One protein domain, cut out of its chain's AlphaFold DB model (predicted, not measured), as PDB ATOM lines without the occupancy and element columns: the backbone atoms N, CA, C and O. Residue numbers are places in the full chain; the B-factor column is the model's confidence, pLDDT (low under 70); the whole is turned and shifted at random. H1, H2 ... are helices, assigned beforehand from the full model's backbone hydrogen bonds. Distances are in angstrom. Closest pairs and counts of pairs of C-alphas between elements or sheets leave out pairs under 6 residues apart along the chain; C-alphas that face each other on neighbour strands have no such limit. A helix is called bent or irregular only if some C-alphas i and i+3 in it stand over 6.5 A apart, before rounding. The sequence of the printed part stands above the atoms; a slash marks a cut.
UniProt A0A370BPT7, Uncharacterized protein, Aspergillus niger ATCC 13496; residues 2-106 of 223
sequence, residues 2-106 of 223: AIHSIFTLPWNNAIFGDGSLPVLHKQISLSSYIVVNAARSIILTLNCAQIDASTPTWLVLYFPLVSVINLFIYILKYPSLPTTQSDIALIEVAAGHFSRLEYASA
ATOM      1  N   ALA A   2     -40.211   6.963 -46.572       44.31
ATOM      2  CA  ALA A   2     -39.628   5.810 -47.294       44.31
ATOM      3  C   ALA A   2     -38.987   4.755 -46.370       44.31
ATOM      4  O   ALA A   2     -38.606   3.679 -46.817       44.31
ATOM      5  N   ILE A   3     -38.899   5.033 -45.066       50.28
ATOM      6  CA  ILE A   3     -38.166   4.193 -44.104       50.28
ATOM      7  C   ILE A   3     -38.935   2.899 -43.775       50.28
ATOM      8  O   ILE A   3     -38.329   1.906 -43.389       50.28
ATOM      9  N   HIS A   4     -40.257   2.871 -43.987       45.25
ATOM     10  CA  HIS A   4     -41.101   1.711 -43.675       45.25
ATOM     11  C   HIS A   4     -41.411   0.801 -44.883       45.25
ATOM     12  O   HIS A   4     -41.882  -0.315 -44.688       45.25
ATOM     13  N   SER A   5     -41.105   1.230 -46.117       49.69
ATOM     14  CA  SER A   5     -41.442   0.491 -47.356       49.69
ATOM     15  C   SER A   5     -40.532  -0.724 -47.614       49.69
ATOM     16  O   SER A   5     -40.875  -1.654 -48.335       49.69
ATOM     17  N   ILE A   6     -39.369  -0.776 -46.960       49.84
ATOM     18  CA  ILE A   6     -38.451  -1.924 -47.036       49.84
ATOM     19  C   ILE A   6     -39.031  -3.174 -46.343       49.84
ATOM     20  O   ILE A   6     -38.612  -4.287 -46.646       49.84
ATOM     21  N   PHE A   7     -40.017  -3.018 -45.452       52.28
ATOM     22  CA  PHE A   7     -40.557  -4.131 -44.665       52.28
ATOM     23  C   PHE A   7     -41.715  -4.869 -45.333       52.28
ATOM     24  O   PHE A   7     -41.948  -6.028 -45.011       52.28
ATOM     25  N   THR A   8     -42.415  -4.245 -46.281       48.03
ATOM     26  CA  THR A   8     -43.537  -4.887 -46.989       48.03
ATOM     27  C   THR A   8     -43.080  -5.755 -48.162       48.03
ATOM     28  O   THR A   8     -43.862  -6.547 -48.683       48.03
ATOM     29  N   LEU A   9     -41.812  -5.646 -48.572       52.16
ATOM     30  CA  LEU A   9     -41.259  -6.338 -49.733       52.16
ATOM     31  C   LEU A   9     -39.894  -6.949 -49.376       52.16
ATOM     32  O   LEU A   9     -38.861  -6.313 -49.599       52.16
ATOM     33  N   PRO A  10     -39.841  -8.193 -48.861       52.50
ATOM     34  CA  PRO A  10     -38.571  -8.874 -48.574       52.50
ATOM     35  C   PRO A  10     -37.638  -8.967 -49.802       52.50
ATOM     36  O   PRO A  10     -36.419  -9.048 -49.647       52.50
ATOM     37  N   TRP A  11     -38.196  -8.864 -51.014       52.28
ATOM     38  CA  TRP A  11     -37.516  -8.822 -52.319       52.28
ATOM     39  C   TRP A  11     -36.755  -7.512 -52.603       52.28
ATOM     40  O   TRP A  11     -35.956  -7.460 -53.534       52.28
ATOM     41  N   ASN A  12     -36.951  -6.457 -51.808       50.25
ATOM     42  CA  ASN A  12     -36.344  -5.143 -52.048       50.25
ATOM     43  C   ASN A  12     -34.830  -5.100 -51.742       50.25
ATOM     44  O   ASN A  12     -34.120  -4.219 -52.218       50.25
ATOM     45  N   ASN A  13     -34.293  -6.092 -51.015       52.88
ATOM     46  CA  ASN A  13     -32.835  -6.252 -50.868       52.88
ATOM     47  C   ASN A  13     -32.132  -6.567 -52.198       52.88
ATOM     48  O   ASN A  13     -30.932  -6.353 -52.300       52.88
ATOM     49  N   ALA A  14     -32.848  -7.060 -53.215       51.91
ATOM     50  CA  ALA A  14     -32.268  -7.262 -54.542       51.91
ATOM     51  C   ALA A  14     -32.133  -5.949 -55.340       51.91
ATOM     52  O   ALA A  14     -31.341  -5.887 -56.276       51.91
ATOM     53  N   ILE A  15     -32.896  -4.910 -54.978       50.91
ATOM     54  CA  ILE A  15     -32.911  -3.605 -55.663       50.91
ATOM     55  C   ILE A  15     -31.873  -2.662 -55.041       50.91
ATOM     56  O   ILE A  15     -31.168  -1.950 -55.755       50.91
ATOM     57  N   PHE A  16     -31.721  -2.693 -53.715       51.62
ATOM     58  CA  PHE A  16     -30.649  -1.985 -53.016       51.62
ATOM     59  C   PHE A  16     -29.400  -2.861 -52.985       51.62
ATOM     60  O   PHE A  16     -29.148  -3.575 -52.018       51.62
ATOM     61  N   GLY A  17     -28.659  -2.830 -54.093       46.69
ATOM     62  CA  GLY A  17     -27.394  -3.537 -54.248       46.69
ATOM     63  C   GLY A  17     -26.432  -3.334 -53.073       46.69
ATOM     64  O   GLY A  17     -26.519  -2.356 -52.332       46.69
ATOM     65  N   ASP A  18     -25.527  -4.303 -52.952       52.28
ATOM     66  CA  ASP A  18     -24.417  -4.520 -52.010       52.28
ATOM     67  C   ASP A  18     -23.546  -3.281 -51.666       52.28
ATOM     68  O   ASP A  18     -22.348  -3.225 -51.917       52.28
ATOM     69  N   GLY A  19     -24.160  -2.237 -51.108       54.06
ATOM     70  CA  GLY A  19     -23.532  -0.956 -50.763       54.06
ATOM     71  C   GLY A  19     -24.075  -0.370 -49.458       54.06
ATOM     72  O   GLY A  19     -24.113   0.846 -49.274       54.06
ATOM     73  N   SER A  20     -24.568  -1.225 -48.563       54.56
ATOM     74  CA  SER A  20     -25.280  -0.820 -47.353       54.56
ATOM     75  C   SER A  20     -24.331  -0.246 -46.290       54.56
ATOM     76  O   SER A  20     -23.467  -0.932 -45.744       54.56
ATOM     77  N   LEU A  21     -24.515   1.039 -45.963       59.12
ATOM     78  CA  LEU A  21     -23.842   1.712 -44.849       59.12
ATOM     79  C   LEU A  21     -24.042   0.920 -43.535       59.12
ATOM     80  O   LEU A  21     -25.166   0.531 -43.216       59.12
ATOM     81  N   PRO A  22     -23.012   0.760 -42.682       58.81
ATOM     82  CA  PRO A  22     -23.120   0.026 -41.413       58.81
ATOM     83  C   PRO A  22     -24.163   0.621 -40.447       58.81
ATOM     84  O   PRO A  22     -24.713  -0.085 -39.600       58.81
ATOM     85  N   VAL A  23     -24.481   1.911 -40.594       57.88
ATOM     86  CA  VAL A  23     -25.565   2.596 -39.870       57.88
ATOM     87  C   VAL A  23     -26.944   2.075 -40.295       57.88
ATOM     88  O   VAL A  23     -27.817   1.885 -39.447       57.88
ATOM     89  N   LEU A  24     -27.126   1.766 -41.582       65.12
ATOM     90  CA  LEU A  24     -28.370   1.233 -42.133       65.12
ATOM     91  C   LEU A  24     -28.664  -0.160 -41.560       65.12
ATOM     92  O   LEU A  24     -29.768  -0.404 -41.086       65.12
ATOM     93  N   HIS A  25     -27.666  -1.048 -41.504       60.66
ATOM     94  CA  HIS A  25     -27.823  -2.398 -40.939       60.66
ATOM     95  C   HIS A  25     -28.258  -2.395 -39.472       60.66
ATOM     96  O   HIS A  25     -29.117  -3.191 -39.073       60.66
ATOM     97  N   LYS A  26     -27.693  -1.492 -38.660       64.50
ATOM     98  CA  LYS A  26     -28.102  -1.331 -37.259       64.50
ATOM     99  C   LYS A  26     -29.556  -0.883 -37.166       64.50
ATOM    100  O   LYS A  26     -30.333  -1.488 -36.432       64.50
ATOM    101  N   GLN A  27     -29.940   0.112 -37.962       73.19
ATOM    102  CA  GLN A  27     -31.310   0.612 -37.979       73.19
ATOM    103  C   GLN A  27     -32.310  -0.440 -38.472       73.19
ATOM    104  O   GLN A  27     -33.387  -0.578 -37.894       73.19
ATOM    105  N   ILE A  28     -31.951  -1.225 -39.492       68.38
ATOM    106  CA  ILE A  28     -32.767  -2.334 -40.007       68.38
ATOM    107  C   ILE A  28     -32.980  -3.385 -38.920       68.38
ATOM    108  O   ILE A  28     -34.093  -3.867 -38.747       68.38
ATOM    109  N   SER A  29     -31.942  -3.714 -38.153       68.19
ATOM    110  CA  SER A  29     -32.043  -4.705 -37.076       68.19
ATOM    111  C   SER A  29     -32.961  -4.220 -35.947       68.19
ATOM    112  O   SER A  29     -33.827  -4.966 -35.492       68.19
ATOM    113  N   LEU A  30     -32.830  -2.951 -35.541       75.12
ATOM    114  CA  LEU A  30     -33.676  -2.347 -34.503       75.12
ATOM    115  C   LEU A  30     -35.139  -2.238 -34.933       75.12
ATOM    116  O   LEU A  30     -36.040  -2.632 -34.198       75.12
ATOM    117  N   SER A  31     -35.384  -1.735 -36.139       73.62
ATOM    118  CA  SER A  31     -36.741  -1.615 -36.681       73.62
ATOM    119  C   SER A  31     -37.393  -2.982 -36.889       73.62
ATOM    120  O   SER A  31     -38.557  -3.152 -36.535       73.62
ATOM    121  N   SER A  32     -36.634  -3.979 -37.353       72.69
ATOM    122  CA  SER A  32     -37.113  -5.360 -37.488       72.69
ATOM    123  C   SER A  32     -37.536  -5.938 -36.138       72.69
ATOM    124  O   SER A  32     -38.600  -6.538 -36.034       72.69
ATOM    125  N   TYR A  33     -36.757  -5.702 -35.077       80.44
ATOM    126  CA  TYR A  33     -37.128  -6.120 -33.725       80.44
ATOM    127  C   TYR A  33     -38.443  -5.476 -33.250       80.44
ATOM    128  O   TYR A  33     -39.306  -6.171 -32.713       80.44
ATOM    129  N   ILE A  34     -38.634  -4.173 -33.493       81.69
ATOM    130  CA  ILE A  34     -39.869  -3.452 -33.131       81.69
ATOM    131  C   ILE A  34     -41.078  -4.028 -33.876       81.69
ATOM    132  O   ILE A  34     -42.113  -4.280 -33.260       81.69
ATOM    133  N   VAL A  35     -40.945  -4.270 -35.183       82.81
ATOM    134  CA  VAL A  35     -42.021  -4.830 -36.018       82.81
ATOM    135  C   VAL A  35     -42.414  -6.223 -35.544       82.81
ATOM    136  O   VAL A  35     -43.599  -6.513 -35.411       82.81
ATOM    137  N   VAL A  36     -41.437  -7.074 -35.238       85.00
ATOM    138  CA  VAL A  36     -41.709  -8.428 -34.745       85.00
ATOM    139  C   VAL A  36     -42.374  -8.371 -33.375       85.00
ATOM    140  O   VAL A  36     -43.335  -9.092 -33.136       85.00
ATOM    141  N   ASN A  37     -41.933  -7.479 -32.487       85.00
ATOM    142  CA  ASN A  37     -42.582  -7.298 -31.193       85.00
ATOM    143  C   ASN A  37     -44.042  -6.834 -31.335       85.00
ATOM    144  O   ASN A  37     -44.922  -7.354 -30.655       85.00
ATOM    145  N   ALA A  38     -44.318  -5.912 -32.260       87.19
ATOM    146  CA  ALA A  38     -45.682  -5.490 -32.571       87.19
ATOM    147  C   ALA A  38     -46.521  -6.644 -33.147       87.19
ATOM    148  O   ALA A  38     -47.654  -6.854 -32.719       87.19
ATOM    149  N   ALA A  39     -45.952  -7.431 -34.060       86.31
ATOM    150  CA  ALA A  39     -46.609  -8.596 -34.644       86.31
ATOM    151  C   ALA A  39     -46.956  -9.659 -33.585       86.31
ATOM    152  O   ALA A  39     -48.064 -10.196 -33.603       86.31
ATOM    153  N   ARG A  40     -46.074  -9.901 -32.603       88.44
ATOM    154  CA  ARG A  40     -46.383 -10.762 -31.446       88.44
ATOM    155  C   ARG A  40     -47.590 -10.241 -30.667       88.44
ATOM    156  O   ARG A  40     -48.503 -11.010 -30.386       88.44
ATOM    157  N   SER A  41     -47.632  -8.944 -30.363       88.00
ATOM    158  CA  SER A  41     -48.761  -8.331 -29.649       88.00
ATOM    159  C   SER A  41     -50.082  -8.451 -30.413       88.00
ATOM    160  O   SER A  41     -51.118  -8.720 -29.806       88.00
ATOM    161  N   ILE A  42     -50.059  -8.302 -31.743       86.19
ATOM    162  CA  ILE A  42     -51.248  -8.480 -32.591       86.19
ATOM    163  C   ILE A  42     -51.758  -9.923 -32.501       86.19
ATOM    164  O   ILE A  42     -52.944 -10.134 -32.254       86.19
ATOM    165  N   ILE A  43     -50.871 -10.917 -32.630       85.88
ATOM    166  CA  ILE A  43     -51.244 -12.340 -32.542       85.88
ATOM    167  C   ILE A  43     -51.778 -12.690 -31.146       85.88
ATOM    168  O   ILE A  43     -52.765 -13.410 -31.027       85.88
ATOM    169  N   LEU A  44     -51.183 -12.152 -30.080       86.75
ATOM    170  CA  LEU A  44     -51.680 -12.365 -28.716       86.75
ATOM    171  C   LEU A  44     -53.079 -11.766 -28.509       86.75
ATOM    172  O   LEU A  44     -53.918 -12.370 -27.844       86.75
ATOM    173  N   THR A  45     -53.350 -10.610 -29.119       84.06
ATOM    174  CA  THR A  45     -54.666  -9.952 -29.059       84.06
ATOM    175  C   THR A  45     -55.729 -10.724 -29.848       84.06
ATOM    176  O   THR A  45     -56.910 -10.678 -29.510       84.06
ATOM    177  N   LEU A  46     -55.314 -11.492 -30.859       78.81
ATOM    178  CA  LEU A  46     -56.195 -12.285 -31.713       78.81
ATOM    179  C   LEU A  46     -56.998 -13.334 -30.938       78.81
ATOM    180  O   LEU A  46     -58.165 -13.560 -31.238       78.81
ATOM    181  N   ASN A  47     -56.405 -13.930 -29.900       69.31
ATOM    182  CA  ASN A  47     -57.091 -14.922 -29.071       69.31
ATOM    183  C   ASN A  47     -58.241 -14.311 -28.243       69.31
ATOM    184  O   ASN A  47     -59.185 -15.006 -27.876       69.31
ATOM    185  N   CYS A  48     -58.181 -13.003 -27.974       64.88
ATOM    186  CA  CYS A  48     -59.222 -12.263 -27.260       64.88
ATOM    187  C   CYS A  48     -60.297 -11.686 -28.197       64.88
ATOM    188  O   CYS A  48     -61.347 -11.251 -27.724       64.88
ATOM    189  N   ALA A  49     -60.046 -11.654 -29.509       66.12
ATOM    190  CA  ALA A  49     -60.967 -11.091 -30.482       66.12
ATOM    191  C   ALA A  49     -62.096 -12.091 -30.776       66.12
ATOM    192  O   ALA A  49     -61.896 -13.128 -31.410       66.12
ATOM    193  N   GLN A  50     -63.304 -11.782 -30.302       64.00
ATOM    194  CA  GLN A  50     -64.502 -12.509 -30.713       64.00
ATOM    195  C   GLN A  50     -64.799 -12.170 -32.177       64.00
ATOM    196  O   GLN A  50     -64.879 -10.999 -32.542       64.00
ATOM    197  N   ILE A  51     -64.926 -13.196 -33.017       66.12
ATOM    198  CA  ILE A  51     -65.269 -13.041 -34.433       66.12
ATOM    199  C   ILE A  51     -66.775 -12.765 -34.493       66.12
ATOM    200  O   ILE A  51     -67.577 -13.695 -34.490       66.12
ATOM    201  N   ASP A  52     -67.144 -11.485 -34.463       65.56
ATOM    202  CA  ASP A  52     -68.529 -11.022 -34.585       65.56
ATOM    203  C   ASP A  52     -68.813 -10.478 -35.996       65.56
ATOM    204  O   ASP A  52     -67.914  -9.949 -36.656       65.56
ATOM    205  N   ALA A  53     -70.070 -10.562 -36.445       63.78
ATOM    206  CA  ALA A  53     -70.514 -10.145 -37.782       63.78
ATOM    207  C   ALA A  53     -70.345  -8.635 -38.048       63.78
ATOM    208  O   ALA A  53     -70.381  -8.196 -39.197       63.78
ATOM    209  N   SER A  54     -70.152  -7.840 -36.993       67.56
ATOM    210  CA  SER A  54     -69.883  -6.401 -37.063       67.56
ATOM    211  C   SER A  54     -68.409  -6.057 -37.322       67.56
ATOM    212  O   SER A  54     -68.089  -4.901 -37.611       67.56
ATOM    213  N   THR A  55     -67.495  -7.031 -37.233       67.06
ATOM    214  CA  THR A  55     -66.055  -6.758 -37.324       67.06
ATOM    215  C   THR A  55     -65.613  -6.695 -38.788       67.06
ATOM    216  O   THR A  55     -65.818  -7.659 -39.528       67.06
ATOM    217  N   PRO A  56     -64.967  -5.604 -39.243       69.94
ATOM    218  CA  PRO A  56     -64.528  -5.494 -40.628       69.94
ATOM    219  C   PRO A  56     -63.489  -6.572 -40.954       69.94
ATOM    220  O   PRO A  56     -62.479  -6.706 -40.263       69.94
ATOM    221  N   THR A  57     -63.698  -7.300 -42.054       68.94
ATOM    222  CA  THR A  57     -62.842  -8.406 -42.523       68.94
ATOM    223  C   THR A  57     -61.364  -8.030 -42.613       68.94
ATOM    224  O   THR A  57     -60.494  -8.826 -42.265       68.94
ATOM    225  N   TRP A  58     -61.066  -6.793 -43.016       71.56
ATOM    226  CA  TRP A  58     -59.705  -6.258 -43.049       71.56
ATOM    227  C   TRP A  58     -59.021  -6.340 -41.684       71.56
ATOM    228  O   TRP A  58     -57.845  -6.669 -41.605       71.56
ATOM    229  N   LEU A  59     -59.748  -6.120 -40.592       72.75
ATOM    230  CA  LEU A  59     -59.163  -6.150 -39.259       72.75
ATOM    231  C   LEU A  59     -58.837  -7.581 -38.806       72.75
ATOM    232  O   LEU A  59     -57.779  -7.834 -38.234       72.75
ATOM    233  N   VAL A  60     -59.729  -8.521 -39.125       75.81
ATOM    234  CA  VAL A  60     -59.659  -9.921 -38.679       75.81
ATOM    235  C   VAL A  60     -58.753 -10.782 -39.564       75.81
ATOM    236  O   VAL A  60     -58.223 -11.786 -39.090       75.81
ATOM    237  N   LEU A  61     -58.548 -10.392 -40.829       76.94
ATOM    238  CA  LEU A  61     -57.702 -11.114 -41.781       76.94
ATOM    239  C   LEU A  61     -56.364 -10.413 -42.044       76.94
ATOM    240  O   LEU A  61     -55.326 -11.063 -41.965       76.94
ATOM    241  N   TYR A  62     -56.352  -9.108 -42.335       80.25
ATOM    242  CA  TYR A  62     -55.142  -8.435 -42.823       80.25
ATOM    243  C   TYR A  62     -54.075  -8.282 -41.732       80.25
ATOM    244  O   TYR A  62     -52.923  -8.652 -41.951       80.25
ATOM    245  N   PHE A  63     -54.436  -7.796 -40.539       83.62
ATOM    246  CA  PHE A  63     -53.450  -7.582 -39.469       83.62
ATOM    247  C   PHE A  63     -52.806  -8.881 -38.969       83.62
ATOM    248  O   PHE A  63     -51.575  -8.910 -38.839       83.62
ATOM    249  N   PRO A  64     -53.560  -9.970 -38.726       84.81
ATOM    250  CA  PRO A  64     -52.953 -11.250 -38.376       84.81
ATOM    251  C   PRO A  64     -52.081 -11.806 -39.501       84.81
ATOM    252  O   PRO A  64     -50.999 -12.320 -39.232       84.81
ATOM    253  N   LEU A  65     -52.498 -11.654 -40.762       84.06
ATOM    254  CA  LEU A  65     -51.760 -12.169 -41.918       84.06
ATOM    255  C   LEU A  65     -50.423 -11.444 -42.099       84.06
ATOM    256  O   LEU A  65     -49.386 -12.091 -42.231       84.06
ATOM    257  N   VAL A  66     -50.419 -10.112 -42.000       84.38
ATOM    258  CA  VAL A  66     -49.187  -9.306 -42.005       84.38
ATOM    259  C   VAL A  66     -48.287  -9.667 -40.818       84.38
ATOM    260  O   VAL A  66     -47.070  -9.763 -40.974       84.38
ATOM    261  N   SER A  67     -48.862  -9.924 -39.642       85.19
ATOM    262  CA  SER A  67     -48.098 -10.319 -38.451       85.19
ATOM    263  C   SER A  67     -47.406 -11.672 -38.629       85.19
ATOM    264  O   SER A  67     -46.221 -11.799 -38.315       85.19
ATOM    265  N   VAL A  68     -48.107 -12.656 -39.197       86.19
ATOM    266  CA  VAL A  68     -47.551 -13.979 -39.516       86.19
ATOM    267  C   VAL A  68     -46.434 -13.877 -40.552       86.19
ATOM    268  O   VAL A  68     -45.375 -14.469 -40.357       86.19
ATOM    269  N   ILE A  69     -46.619 -13.089 -41.617       84.62
ATOM    270  CA  ILE A  69     -45.587 -12.873 -42.645       84.62
ATOM    271  C   ILE A  69     -44.332 -12.236 -42.034       84.62
ATOM    272  O   ILE A  69     -43.219 -12.688 -42.301       84.62
ATOM    273  N   ASN A  70     -44.494 -11.228 -41.174       85.50
ATOM    274  CA  ASN A  70     -43.369 -10.558 -40.521       85.50
ATOM    275  C   ASN A  70     -42.593 -11.496 -39.583       85.50
ATOM    276  O   ASN A  70     -41.361 -11.486 -39.601       85.50
ATOM    277  N   LEU A  71     -43.286 -12.337 -38.802       84.56
ATOM    278  CA  LEU A  71     -42.635 -13.368 -37.983       84.56
ATOM    279  C   LEU A  71     -41.926 -14.409 -38.855       84.56
ATOM    280  O   LEU A  71     -40.787 -14.764 -38.567       84.56
ATOM    281  N   PHE A  72     -42.552 -14.853 -39.947       84.19
ATOM    282  CA  PHE A  72     -41.957 -15.817 -40.872       84.19
ATOM    283  C   PHE A  72     -40.652 -15.291 -41.482       84.19
ATOM    284  O   PHE A  72     -39.625 -15.966 -41.430       84.19
ATOM    285  N   ILE A  73     -40.647 -14.052 -41.982       82.69
ATOM    286  CA  ILE A  73     -39.437 -13.407 -42.516       82.69
ATOM    287  C   ILE A  73     -38.359 -13.285 -41.429       82.69
ATOM    288  O   ILE A  73     -37.175 -13.496 -41.707       82.69
ATOM    289  N   TYR A  74     -38.742 -12.964 -40.192       82.00
ATOM    290  CA  TYR A  74     -37.796 -12.845 -39.084       82.00
ATOM    291  C   TYR A  74     -37.146 -14.184 -38.713       82.00
ATOM    292  O   TYR A  74     -35.927 -14.239 -38.548       82.00
ATOM    293  N   ILE A  75     -37.932 -15.263 -38.670       84.69
ATOM    294  CA  ILE A  75     -37.441 -16.630 -38.443       84.69
ATOM    295  C   ILE A  75     -36.468 -17.044 -39.553       84.69
ATOM    296  O   ILE A  75     -35.408 -17.597 -39.262       84.69
ATOM    297  N   LEU A  76     -36.780 -16.726 -40.817       83.06
ATOM    298  CA  LEU A  76     -35.889 -17.006 -41.947       83.06
ATOM    299  C   LEU A  76     -34.559 -16.247 -41.854       83.06
ATOM    300  O   LEU A  76     -33.520 -16.788 -42.225       83.06
ATOM    301  N   LYS A  77     -34.569 -15.001 -41.358       74.19
ATOM    302  CA  LYS A  77     -33.337 -14.218 -41.184       74.19
ATOM    303  C   LYS A  77     -32.498 -14.657 -39.988       74.19
ATOM    304  O   LYS A  77     -31.275 -14.548 -40.057       74.19
ATOM    305  N   TYR A  78     -33.122 -15.132 -38.911       78.38
ATOM    306  CA  TYR A  78     -32.437 -15.451 -37.656       78.38
ATOM    307  C   TYR A  78     -32.893 -16.797 -37.063       78.38
ATOM    308  O   TYR A  78     -33.484 -16.837 -35.982       78.38
ATOM    309  N   PRO A  79     -32.579 -17.928 -37.719       75.50
ATOM    310  CA  PRO A  79     -33.095 -19.238 -37.315       75.50
ATOM    311  C   PRO A  79     -32.524 -19.750 -35.983       75.50
ATOM    312  O   PRO A  79     -33.143 -20.585 -35.333       75.50
ATOM    313  N   SER A  80     -31.360 -19.256 -35.553       77.69
ATOM    314  CA  SER A  80     -30.662 -19.714 -34.342       77.69
ATOM    315  C   SER A  80     -31.098 -19.018 -33.049       77.69
ATOM    316  O   SER A  80     -30.543 -19.307 -31.988       77.69
ATOM    317  N   LEU A  81     -32.060 -18.090 -33.107       79.44
ATOM    318  CA  LEU A  81     -32.536 -17.394 -31.914       79.44
ATOM    319  C   LEU A  81     -33.389 -18.318 -31.025       79.44
ATOM    320  O   LEU A  81     -34.235 -19.057 -31.528       79.44
ATOM    321  N   PRO A  82     -33.257 -18.233 -29.689       77.31
ATOM    322  CA  PRO A  82     -34.087 -19.012 -28.768       77.31
ATOM    323  C   PRO A  82     -35.568 -18.594 -28.807       77.31
ATOM    324  O   PRO A  82     -36.438 -19.364 -28.413       77.31
ATOM    325  N   THR A  83     -35.871 -17.392 -29.310       82.25
ATOM    326  CA  THR A  83     -37.243 -16.885 -29.479       82.25
ATOM    327  C   THR A  83     -37.974 -17.526 -30.656       82.25
ATOM    328  O   THR A  83     -39.201 -17.499 -30.681       82.25
ATOM    329  N   THR A  84     -37.250 -18.147 -31.592       83.81
ATOM    330  CA  THR A  84     -37.808 -18.754 -32.809       83.81
ATOM    331  C   THR A  84     -38.877 -19.794 -32.495       83.81
ATOM    332  O   THR A  84     -39.921 -19.801 -33.134       83.81
ATOM    333  N   GLN A  85     -38.673 -20.633 -31.476       84.06
ATOM    334  CA  GLN A  85     -39.666 -21.643 -31.086       84.06
ATOM    335  C   GLN A  85     -40.971 -21.012 -30.579       84.06
ATOM    336  O   GLN A  85     -42.060 -21.470 -30.916       84.06
ATOM    337  N   SER A  86     -40.875 -19.918 -29.819       89.00
ATOM    338  CA  SER A  86     -42.054 -19.162 -29.380       89.00
ATOM    339  C   SER A  86     -42.751 -18.470 -30.551       89.00
ATOM    340  O   SER A  86     -43.977 -18.402 -30.576       89.00
ATOM    341  N   ASP A  87     -41.990 -17.952 -31.515       88.19
ATOM    342  CA  ASP A  87     -42.535 -17.291 -32.701       88.19
ATOM    343  C   ASP A  87     -43.259 -18.291 -33.615       88.19
ATOM    344  O   ASP A  87     -44.322 -17.978 -34.148       88.19
ATOM    345  N   ILE A  88     -42.747 -19.520 -33.730       87.75
ATOM    346  CA  ILE A  88     -43.416 -20.624 -34.433       87.75
ATOM    347  C   ILE A  88     -44.753 -20.957 -33.762       87.75
ATOM    348  O   ILE A  88     -45.774 -21.010 -34.445       87.75
ATOM    349  N   ALA A  89     -44.781 -21.092 -32.433       89.81
ATOM    350  CA  ALA A  89     -46.026 -21.346 -31.706       89.81
ATOM    351  C   ALA A  89     -47.064 -20.222 -31.912       89.81
ATOM    352  O   ALA A  89     -48.253 -20.490 -32.068       89.81
ATOM    353  N   LEU A  90     -46.629 -18.957 -31.975       88.00
ATOM    354  CA  LEU A  90     -47.515 -17.828 -32.289       88.00
ATOM    355  C   LEU A  90     -48.082 -17.912 -33.716       88.00
ATOM    356  O   LEU A  90     -49.263 -17.625 -33.921       88.00
ATOM    357  N   ILE A  91     -47.283 -18.343 -34.697       89.38
ATOM    358  CA  ILE A  91     -47.768 -18.584 -36.064       89.38
ATOM    359  C   ILE A  91     -48.831 -19.695 -36.080       89.38
ATOM    360  O   ILE A  91     -49.843 -19.552 -36.765       89.38
ATOM    361  N   GLU A  92     -48.655 -20.768 -35.308       87.56
ATOM    362  CA  GLU A  92     -49.649 -21.848 -35.201       87.56
ATOM    363  C   GLU A  92     -50.966 -21.372 -34.569       87.56
ATOM    364  O   GLU A  92     -52.047 -21.709 -35.055       87.56
ATOM    365  N   VAL A  93     -50.898 -20.523 -33.539       87.44
ATOM    366  CA  VAL A  93     -52.088 -19.887 -32.946       87.44
ATOM    367  C   VAL A  93     -52.826 -19.036 -33.983       87.44
ATOM    368  O   VAL A  93     -54.050 -19.125 -34.104       87.44
ATOM    369  N   ALA A  94     -52.095 -18.248 -34.776       86.31
ATOM    370  CA  ALA A  94     -52.684 -17.466 -35.859       86.31
ATOM    371  C   ALA A  94     -53.295 -18.357 -36.959       86.31
ATOM    372  O   ALA A  94     -54.364 -18.039 -37.479       86.31
ATOM    373  N   ALA A  95     -52.681 -19.502 -37.273       85.06
ATOM    374  CA  ALA A  95     -53.253 -20.488 -38.190       85.06
ATOM    375  C   ALA A  95     -54.599 -21.031 -37.678       85.06
ATOM    376  O   ALA A  95     -55.561 -21.104 -38.442       85.06
ATOM    377  N   GLY A  96     -54.702 -21.317 -36.375       85.75
ATOM    378  CA  GLY A  96     -55.963 -21.704 -35.737       85.75
ATOM    379  C   GLY A  96     -57.043 -20.621 -35.832       85.75
ATOM    380  O   GLY A  96     -58.211 -20.931 -36.086       85.75
ATOM    381  N   HIS A  97     -56.669 -19.344 -35.697       84.75
ATOM    382  CA  HIS A  97     -57.587 -18.223 -35.931       84.75
ATOM    383  C   HIS A  97     -58.106 -18.194 -37.371       84.75
ATOM    384  O   HIS A  97     -59.308 -18.045 -37.573       84.75
ATOM    385  N   PHE A  98     -57.243 -18.400 -38.370       82.56
ATOM    386  CA  PHE A  98     -57.681 -18.448 -39.767       82.56
ATOM    387  C   PHE A  98     -58.618 -19.620 -40.054       82.56
ATOM    388  O   PHE A  98     -59.577 -19.435 -40.793       82.56
ATOM    389  N   SER A  99     -58.423 -20.784 -39.430       82.81
ATOM    390  CA  SER A  99     -59.374 -21.899 -39.554       82.81
ATOM    391  C   SER A  99     -60.740 -21.575 -38.940       82.81
ATOM    392  O   SER A  99     -61.773 -21.922 -39.510       82.81
ATOM    393  N   ARG A 100     -60.774 -20.875 -37.795       79.19
ATOM    394  CA  ARG A 100     -62.034 -20.387 -37.199       79.19
ATOM    395  C   ARG A 100     -62.701 -19.338 -38.082       79.19
ATOM    396  O   ARG A 100     -63.920 -19.352 -38.217       79.19
ATOM    397  N   LEU A 101     -61.906 -18.454 -38.681       77.38
ATOM    398  CA  LEU A 101     -62.383 -17.446 -39.615       77.38
ATOM    399  C   LEU A 101     -62.952 -18.097 -40.879       77.38
ATOM    400  O   LEU A 101     -64.050 -17.741 -41.273       77.38
ATOM    401  N   GLU A 102     -62.273 -19.082 -41.465       74.62
ATOM    402  CA  GLU A 102     -62.737 -19.839 -42.637       74.62
ATOM    403  C   GLU A 102     -64.055 -20.572 -42.355       74.62
ATOM    404  O   GLU A 102     -64.960 -20.565 -43.185       74.62
ATOM    405  N   TYR A 103     -64.210 -21.133 -41.152       73.31
ATOM    406  CA  TYR A 103     -65.473 -21.737 -40.730       73.31
ATOM    407  C   TYR A 103     -66.596 -20.703 -40.546       73.31
ATOM    408  O   TYR A 103     -67.735 -20.948 -40.942       73.31
ATOM    409  N   ALA A 104     -66.289 -19.549 -39.950       71.94
ATOM    410  CA  ALA A 104     -67.264 -18.486 -39.702       71.94
ATOM    411  C   ALA A 104     -67.616 -17.677 -40.964       71.94
ATOM    412  O   ALA A 104     -68.693 -17.089 -41.041       71.94
ATOM    413  N   SER A 105     -66.723 -17.637 -41.953       63.25
ATOM    414  CA  SER A 105     -66.860 -16.852 -43.178       63.25
ATOM    415  C   SER A 105     -66.715 -17.743 -44.412       63.25
ATOM    416  O   SER A 105     -65.636 -17.915 -44.971       63.25
ATOM    417  N   ALA A 106     -67.847 -18.284 -44.875       58.44
ATOM    418  CA  ALA A 106     -67.911 -19.124 -46.076       58.44
ATOM    419  C   ALA A 106     -67.401 -18.418 -47.354       58.44
ATOM    420  O   ALA A 106     -67.026 -19.085 -48.311       58.44
TER     421      ALA A 106
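This is residues 2 to 106 of the 223 residues of an uncharacterized protein of Aspergillus niger ATCC 13496 (UniProt A0A370BPT7). Two long helices, H3 and H4, fold back side by side as a helical hairpin, and a third, H2, crosses over them at a steep tilt, making a loose up-and-down bundle of three. The short H1 sits apart from H2 near the last part of H3, and residues 17 to 26, of which 22 to 26 belong to H2, stick out at one end. The printed part has 105 residues with four named helices, H1, H2, H3 and H4 in chain order, and no named strand; its class is all helix. It is only just loose, close to compact, with a radius of gyration of the C-alphas of 15.8 A, and its outline is elongated, spanning 49 by 30 by 18 A.

H1, residues 10 to 14, touches no helix. It is close to but not clearly touching H3, residues 57 to 77; their closest C-alphas, those of Pro 10 and Ile 73, are 7.6 A apart. H1 is apart from H2, residues 22 to 46, and from H4, residues 84 to 104. H2 and H3 touch and form a helical hairpin, running opposite ways at a steep tilt of 44 degrees; their closest C-alphas, those of Ala 39 and Ser 67, are 4.4 A apart. H3 and H4 touch and form a second helical hairpin, opposite ways at a shallow tilt of 25 degrees, with the closest C-alphas, of Val 68 and Ile 91, 5.8 A apart. H2 touches H4 with residues 40 to 46 alone, the same way at a steep tilt of 45 degrees; the closest C-alphas, of Ile 43 and Ala 94, are 6.3 A apart. H2, H3 and H4 are an up-and-down bundle, each running against the one before it; its packing is only just mostly crossed, with 1 of 3 touching pairs at a shallow tilt. In H2 and H4 every O i to N i+4 pair is within hydrogen-bond range; in H3 15 of 17 are, and in H1 0 of 1, beside 1 of 2 O i to N i+3 pairs.

H1 begins with C-alpha 10 at (-38.571, -8.874, -48.574) and is 8.8 A long. H2 begins with C-alpha 22 at (-23.120, 0.026, -41.413) and is 36.6 A long, H3 30.1 A. H4, 30.3 A long, ends with C-alpha 104 at (-67.264, -18.486, -39.702). H1 and H3 are irregular, but only just: C-alphas 10 and 13, and C-alphas 60 and 63, are each 6.7 A apart.

The C-alphas of Gly 19 and Ala 53 are the two farthest apart, at 49.6 A. The printed part has no cut, and its three links are short. Residues 77 to 82 also stand free. The mean pLDDT of the printed part is 73.0; residues 2 to 26, 28 to 29, 47 to 57 and 105 to 106 are under 70.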